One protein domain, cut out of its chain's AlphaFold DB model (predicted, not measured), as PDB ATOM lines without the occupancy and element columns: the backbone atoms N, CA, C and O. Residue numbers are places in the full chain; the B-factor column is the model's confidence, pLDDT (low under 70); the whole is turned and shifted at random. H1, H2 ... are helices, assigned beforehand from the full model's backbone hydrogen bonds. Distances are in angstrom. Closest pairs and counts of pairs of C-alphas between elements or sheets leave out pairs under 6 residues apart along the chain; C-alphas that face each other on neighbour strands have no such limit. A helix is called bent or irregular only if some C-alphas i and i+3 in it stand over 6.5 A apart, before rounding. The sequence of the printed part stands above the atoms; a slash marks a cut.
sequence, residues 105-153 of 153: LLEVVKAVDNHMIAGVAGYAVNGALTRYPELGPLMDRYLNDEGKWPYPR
ATOM      1  N   LEU A 105       7.316 -32.937  39.223       91.69
ATOM      2  CA  LEU A 105       6.215 -33.602  38.529       91.69
ATOM      3  C   LEU A 105       6.343 -35.131  38.529       91.69
ATOM      4  O   LEU A 105       5.321 -35.813  38.479       91.69
ATOM      5  N   LEU A 106       7.556 -35.687  38.621       92.50
ATOM      6  CA  LEU A 106       7.738 -37.139  38.687       92.50
ATOM      7  C   LEU A 106       7.313 -37.676  40.051       92.50
ATOM      8  O   LEU A 106       6.617 -38.690  40.119       92.50
ATOM      9  N   GLU A 107       7.686 -36.990  41.129       94.38
ATOM     10  CA  GLU A 107       7.230 -37.346  42.475       94.38
ATOM     11  C   GLU A 107       5.728 -37.094  42.652       94.38
ATOM     12  O   GLU A 107       5.030 -37.929  43.225       94.38
ATOM     13  N   VAL A 108       5.194 -36.007  42.083       93.00
ATOM     14  CA  VAL A 108       3.748 -35.729  42.087       93.00
ATOM     15  C   VAL A 108       2.975 -36.839  41.379       93.00
ATOM     16  O   VAL A 108       2.007 -37.336  41.945       93.00
ATOM     17  N   VAL A 109       3.401 -37.275  40.187       92.38
ATOM     18  CA  VAL A 109       2.726 -38.366  39.458       92.38
ATOM     19  C   VAL A 109       2.709 -39.657  40.277       92.38
ATOM     20  O   VAL A 109       1.662 -40.292  40.373       92.38
ATOM     21  N   LYS A 110       3.822 -40.016  40.933       93.50
ATOM     22  CA  LYS A 110       3.866 -41.180  41.838       93.50
ATOM     23  C   LYS A 110       2.910 -41.024  43.021       93.50
ATOM     24  O   LYS A 110       2.283 -41.994  43.427       93.50
ATOM     25  N   ALA A 111       2.809 -39.818  43.579       91.56
ATOM     26  CA  ALA A 111       1.965 -39.545  44.736       91.56
ATOM     27  C   ALA A 111       0.465 -39.560  44.405       91.56
ATOM     28  O   ALA A 111      -0.336 -39.945  45.254       91.56
ATOM     29  N   VAL A 112       0.069 -39.141  43.197       92.94
ATOM     30  CA  VAL A 112      -1.346 -39.128  42.783       92.94
ATOM     31  C   VAL A 112      -1.811 -40.441  42.161       92.94
ATOM     32  O   VAL A 112      -3.018 -40.632  41.999       92.94
ATOM     33  N   ASP A 113      -0.889 -41.343  41.821       90.75
ATOM     34  CA  ASP A 113      -1.229 -42.657  41.286       90.75
ATOM     35  C   ASP A 113      -2.133 -43.424  42.265       90.75
ATOM     36  O   ASP A 113      -1.915 -43.425  43.478       90.75
ATOM     37  N   ASN A 114      -3.198 -44.033  41.742       90.31
ATOM     38  CA  ASN A 114      -4.274 -44.684  42.506       90.31
ATOM     39  C   ASN A 114      -4.996 -43.809  43.560       90.31
ATOM     40  O   ASN A 114      -5.696 -44.341  44.424       90.31
ATOM     41  N   HIS A 115      -4.887 -42.478  43.488       90.62
ATOM     42  CA  HIS A 115      -5.623 -41.555  44.357       90.62
ATOM     43  C   HIS A 115      -6.769 -40.856  43.617       90.62
ATOM     44  O   HIS A 115      -6.798 -40.745  42.394       90.62
ATOM     45  N   MET A 116      -7.712 -40.302  44.386       89.31
ATOM     46  CA  MET A 116      -8.912 -39.604  43.886       89.31
ATOM     47  C   MET A 116      -8.606 -38.427  42.940       89.31
ATOM     48  O   MET A 116      -9.485 -37.982  42.209       89.31
ATOM     49  N   ILE A 117      -7.374 -37.911  42.968       86.50
ATOM     50  CA  ILE A 117      -6.919 -36.774  42.159       86.50
ATOM     51  C   ILE A 117      -6.053 -37.184  40.962       86.50
ATOM     52  O   ILE A 117      -5.501 -36.305  40.312       86.50
ATOM     53  N   ALA A 118      -5.954 -38.475  40.622       89.75
ATOM     54  CA  ALA A 118      -5.109 -38.976  39.528       89.75
ATOM     55  C   ALA A 118      -5.332 -38.259  38.177       89.75
ATOM     56  O   ALA A 118      -4.411 -38.152  37.369       89.75
ATOM     57  N   GLY A 119      -6.525 -37.693  37.949       88.50
ATOM     58  CA  GLY A 119      -6.847 -36.916  36.747       88.50
ATOM     59  C   GLY A 119      -5.928 -35.711  36.484       88.50
ATOM     60  O   GLY A 119      -5.770 -35.317  35.329       88.50
ATOM     61  N   VAL A 120      -5.259 -35.167  37.508       90.81
ATOM     62  CA  VAL A 120      -4.289 -34.065  37.344       90.81
ATOM     63  C   VAL A 120      -3.092 -34.449  36.468       90.81
ATOM     64  O   VAL A 120      -2.548 -33.593  35.774       90.81
ATOM     65  N   ALA A 121      -2.728 -35.737  36.411       90.62
ATOM     66  CA  ALA A 121      -1.703 -36.226  35.490       90.62
ATOM     67  C   ALA A 121      -2.143 -36.065  34.023       90.62
ATOM     68  O   ALA A 121      -1.350 -35.658  33.175       90.62
ATOM     69  N   GLY A 122      -3.426 -36.301  33.731       89.62
ATOM     70  CA  GLY A 122      -4.001 -36.074  32.404       89.62
ATOM     71  C   GLY A 122      -3.990 -34.597  32.008       89.62
ATOM     72  O   GLY A 122      -3.658 -34.272  30.871       89.62
ATOM     73  N   TYR A 123      -4.278 -33.689  32.949       91.94
ATOM     74  CA  TYR A 123      -4.169 -32.246  32.703       91.94
ATOM     75  C   TYR A 123      -2.732 -31.815  32.406       91.94
ATOM     76  O   TYR A 123      -2.520 -31.062  31.457       91.94
ATOM     77  N   ALA A 124      -1.749 -32.337  33.148       92.44
ATOM     78  CA  ALA A 124      -0.336 -32.055  32.899       92.44
ATOM     79  C   ALA A 124       0.109 -32.548  31.509       92.44
ATOM     80  O   ALA A 124       0.731 -31.802  30.755       92.44
ATOM     81  N   VAL A 125      -0.263 -33.778  31.129       90.62
ATOM     82  CA  VAL A 125       0.034 -34.339  29.798       90.62
ATOM     83  C   VAL A 125      -0.621 -33.519  28.684       90.62
ATOM     84  O   VAL A 125       0.031 -33.210  27.690       90.62
ATOM     85  N   ASN A 126      -1.887 -33.131  28.847       90.06
ATOM     86  CA  ASN A 126      -2.615 -32.314  27.875       90.06
ATOM     87  C   ASN A 126      -1.955 -30.929  27.688       90.06
ATOM     88  O   ASN A 126      -1.682 -30.501  26.561       90.06
ATOM     89  N   GLY A 127      -1.614 -30.260  28.794       91.69
ATOM     90  CA  GLY A 127      -0.879 -28.996  28.764       91.69
ATOM     91  C   GLY A 127       0.473 -29.128  28.055       91.69
ATOM     92  O   GLY A 127       0.801 -28.319  27.185       91.69
ATOM     93  N   ALA A 128       1.223 -30.192  28.357       91.00
ATOM     94  CA  ALA A 128       2.504 -30.474  27.719       91.00
ATOM     95  C   ALA A 128       2.366 -30.739  26.212       91.00
ATOM     96  O   ALA A 128       3.113 -30.159  25.431       91.00
ATOM     97  N   LEU A 129       1.397 -31.553  25.780       90.69
ATOM     98  CA  LEU A 129       1.172 -31.861  24.361       90.69
ATOM     99  C   LEU A 129       0.725 -30.648  23.546       90.69
ATOM    100  O   LEU A 129       1.086 -30.527  22.379       90.69
ATOM    101  N   THR A 130      -0.018 -29.729  24.162       89.38
ATOM    102  CA  THR A 130      -0.364 -28.452  23.526       89.38
ATOM    103  C   THR A 130       0.886 -27.620  23.271       89.38
ATOM    104  O   THR A 130       1.030 -27.022  22.204       89.38
ATOM    105  N   ARG A 131       1.798 -27.561  24.249       90.56
ATOM    106  CA  ARG A 131       2.982 -26.703  24.170       90.56
ATOM    107  C   ARG A 131       4.132 -27.310  23.365       90.56
ATOM    108  O   ARG A 131       4.900 -26.552  22.766       90.56
ATOM    109  N   TYR A 132       4.212 -28.637  23.366       91.94
ATOM    110  CA  TYR A 132       5.261 -29.465  22.773       91.94
ATOM    111  C   TYR A 132       4.623 -30.598  21.943       91.94
ATOM    112  O   TYR A 132       4.664 -31.770  22.341       91.94
ATOM    113  N   PRO A 133       3.991 -30.282  20.795       90.56
ATOM    114  CA  PRO A 133       3.309 -31.272  19.958       90.56
ATOM    115  C   PRO A 133       4.247 -32.373  19.435       90.56
ATOM    116  O   PRO A 133       3.797 -33.475  19.116       90.56
ATOM    117  N   GLU A 134       5.558 -32.128  19.402       92.69
ATOM    118  CA  GLU A 134       6.589 -33.121  19.097       92.69
ATOM    119  C   GLU A 134       6.611 -34.316  20.066       92.69
ATOM    120  O   GLU A 134       7.157 -35.369  19.731       92.69
ATOM    121  N   LEU A 135       5.990 -34.192  21.245       90.12
ATOM    122  CA  LEU A 135       5.823 -35.291  22.197       90.12
ATOM    123  C   LEU A 135       4.683 -36.248  21.809       90.12
ATOM    124  O   LEU A 135       4.619 -37.353  22.349       90.12
ATOM    125  N   GLY A 136       3.819 -35.890  20.853       89.31
ATOM    126  CA  GLY A 136       2.686 -36.716  20.411       89.31
ATOM    127  C   GLY A 136       3.071 -38.163  20.058       89.31
ATOM    128  O   GLY A 136       2.554 -39.090  20.683       89.31
ATOM    129  N   PRO A 137       4.062 -38.394  19.173       91.06
ATOM    130  CA  PRO A 137       4.524 -39.746  18.841       91.06
ATOM    131  C   PRO A 137       5.136 -40.521  20.020       91.06
ATOM    132  O   PRO A 137       5.251 -41.748  19.979       91.06
ATOM    133  N   LEU A 138       5.608 -39.831  21.065       89.25
ATOM    134  CA  LEU A 138       6.043 -40.483  22.299       89.25
ATOM    135  C   LEU A 138       4.826 -40.954  23.097       89.25
ATOM    136  O   LEU A 138       4.796 -42.106  23.518       89.25
ATOM    137  N   MET A 139       3.813 -40.102  23.242       87.38
ATOM    138  CA  MET A 139       2.586 -40.438  23.965       87.38
ATOM    139  C   MET A 139       1.807 -41.566  23.289       87.38
ATOM    140  O   MET A 139       1.361 -42.483  23.972       87.38
ATOM    141  N   ASP A 140       1.747 -41.589  21.956       86.75
ATOM    142  CA  ASP A 140       1.091 -42.663  21.200       86.75
ATOM    143  C   ASP A 140       1.686 -44.054  21.439       86.75
ATOM    144  O   ASP A 140       0.983 -45.053  21.265       86.75
ATOM    145  N   ARG A 141       2.966 -44.120  21.831       90.12
ATOM    146  CA  ARG A 141       3.659 -45.373  22.163       90.12
ATOM    147  C   ARG A 141       3.326 -45.895  23.556       90.12
ATOM    148  O   ARG A 141       3.424 -47.100  23.765       90.12
ATOM    149  N   TYR A 142       2.977 -45.014  24.492       88.44
ATOM    150  CA  TYR A 142       2.761 -45.374  25.898       88.44
ATOM    151  C   TYR A 142       1.288 -45.362  26.315       88.44
ATOM    152  O   TYR A 142       0.931 -46.052  27.267       88.44
ATOM    153  N   LEU A 143       0.426 -44.624  25.613       88.06
ATOM    154  CA  LEU A 143      -1.011 -44.602  25.872       88.06
ATOM    155  C   LEU A 143      -1.730 -45.697  25.078       88.06
ATOM    156  O   LEU A 143      -1.564 -45.821  23.863       88.06
ATOM    157  N   ASN A 144      -2.577 -46.456  25.771       87.81
ATOM    158  CA  ASN A 144      -3.578 -47.316  25.143       87.81
ATOM    159  C   ASN A 144      -4.784 -46.480  24.659       87.81
ATOM    160  O   ASN A 144      -4.828 -45.263  24.846       87.81
ATOM    161  N   ASP A 145      -5.772 -47.125  24.039       85.75
ATOM    162  CA  ASP A 145      -6.948 -46.430  23.492       85.75
ATOM    163  C   ASP A 145      -7.762 -45.689  24.567       85.75
ATOM    164  O   ASP A 145      -8.280 -44.605  24.303       85.75
ATOM    165  N   GLU A 146      -7.821 -46.220  25.792       83.62
ATOM    166  CA  GLU A 146      -8.485 -45.568  26.929       83.62
ATOM    167  C   GLU A 146      -7.739 -44.302  27.378       83.62
ATOM    168  O   GLU A 146      -8.364 -43.285  27.670       83.62
ATOM    169  N   GLY A 147      -6.403 -44.327  27.376       80.75
ATOM    170  CA  GLY A 147      -5.554 -43.193  27.747       80.75
ATOM    171  C   GLY A 147      -5.490 -42.080  26.699       80.75
ATOM    172  O   GLY A 147      -5.066 -40.972  27.016       80.75
ATOM    173  N   LYS A 148      -5.911 -42.349  25.456       76.75
ATOM    174  CA  LYS A 148      -5.985 -41.353  24.369       76.75
ATOM    175  C   LYS A 148      -7.265 -40.507  24.413       76.75
ATOM    176  O   LYS A 148      -7.350 -39.467  23.757       76.75
ATOM    177  N   TRP A 149      -8.261 -40.920  25.191       59.16
ATOM    178  CA  TRP A 149      -9.482 -40.150  25.420       59.16
ATOM    179  C   TRP A 149      -9.184 -38.878  26.251       59.16
ATOM    180  O   TRP A 149      -8.513 -38.998  27.276       59.16
ATOM    181  N   PRO A 150      -9.665 -37.664  25.882       54.16
ATOM    182  CA  PRO A 150     -10.772 -37.366  24.971       54.16
ATOM    183  C   PRO A 150     -10.354 -36.680  23.653       54.16
ATOM    184  O   PRO A 150     -11.063 -35.788  23.190       54.16
ATOM    185  N   TYR A 151      -9.230 -37.042  23.028       51.75
ATOM    186  CA  TYR A 151      -8.897 -36.463  21.721       51.75
ATOM    187  C   TYR A 151      -9.561 -37.244  20.578       51.75
ATOM    188  O   TYR A 151      -9.239 -38.419  20.377       51.75
ATOM    189  N   PRO A 152     -10.468 -36.635  19.788       39.59
ATOM    190  CA  PRO A 152     -10.732 -37.146  18.454       39.59
ATOM    191  C   PRO A 152      -9.461 -36.968  17.609       39.59
ATOM    192  O   PRO A 152      -8.757 -35.966  17.736       39.59
ATOM    193  N   ARG A 153      -9.172 -37.979  16.788       45.94
ATOM    194  CA  ARG A 153      -8.125 -37.934  15.761       45.94
ATOM    195  C   ARG A 153      -8.394 -36.850  14.725       45.94
ATOM    196  O   ARG A 153      -9.587 -36.634  14.416       45.94
TER     197      ARG A 153
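Overview. This is residues 105 to 153 of the 153 residues of the protein "Secretory lipase" of Corynebacterium variabile (UniProt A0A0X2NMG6). H2 makes the middle of an open zigzag of three helices, with H1 at its first residues and H3 folding back from its last; contacts are few, and residues 143 to 153 trail after H3. The printed part has 49 residues with three named helices, H1, H2, H3 in that order, no named strand: all helix. It is only just compact, close to loose, radius of gyration of the C-alphas 11.3 A, spanning 29 by 21 by 16 A.

Along the chain. Find C-alpha 119 at (-6.847, -36.916, 36.747); from there H2, residues 119 to 131, runs 18.9 A. H1, residues 105 to 112, begins at (6.215, -33.602, 38.529) and covers 10.3 A. H3, residues 133 to 142, covers 15.3 A and ends at (2.761, -45.374, 25.898); it is only just irregular, C-alphas 134 and 137 being 6.9 A apart.

Arrangement. H2, with residues 120 to 121 alone, only just touches H1, with 3 pairs of C-alphas within 8 A; the closest are those of Val 109 and Ala 121, 6.3 A. They form a helical hairpin, opposite ways at a shallow tilt of 26 degrees. H2 and H3 are close but not clearly touching, closest C-alphas Leu 129 and Leu 135, 6.2 A, opposite ways at a steep tilt of 42 degrees. H1 and H3 are apart. Every O i to N i+4 pair is within hydrogen-bond range in H1 and H2; in H3 2 of 6 are, beside 5 of 7 O i to N i+3 pairs.

Size, cuts and confidence. The C-alphas farthest apart, Glu 107 and Arg 153, are 30.8 A apart. The printed part has no cut and no long link. Residues 141 to 146 stand free; residues 149 to 153 are under pLDDT 70.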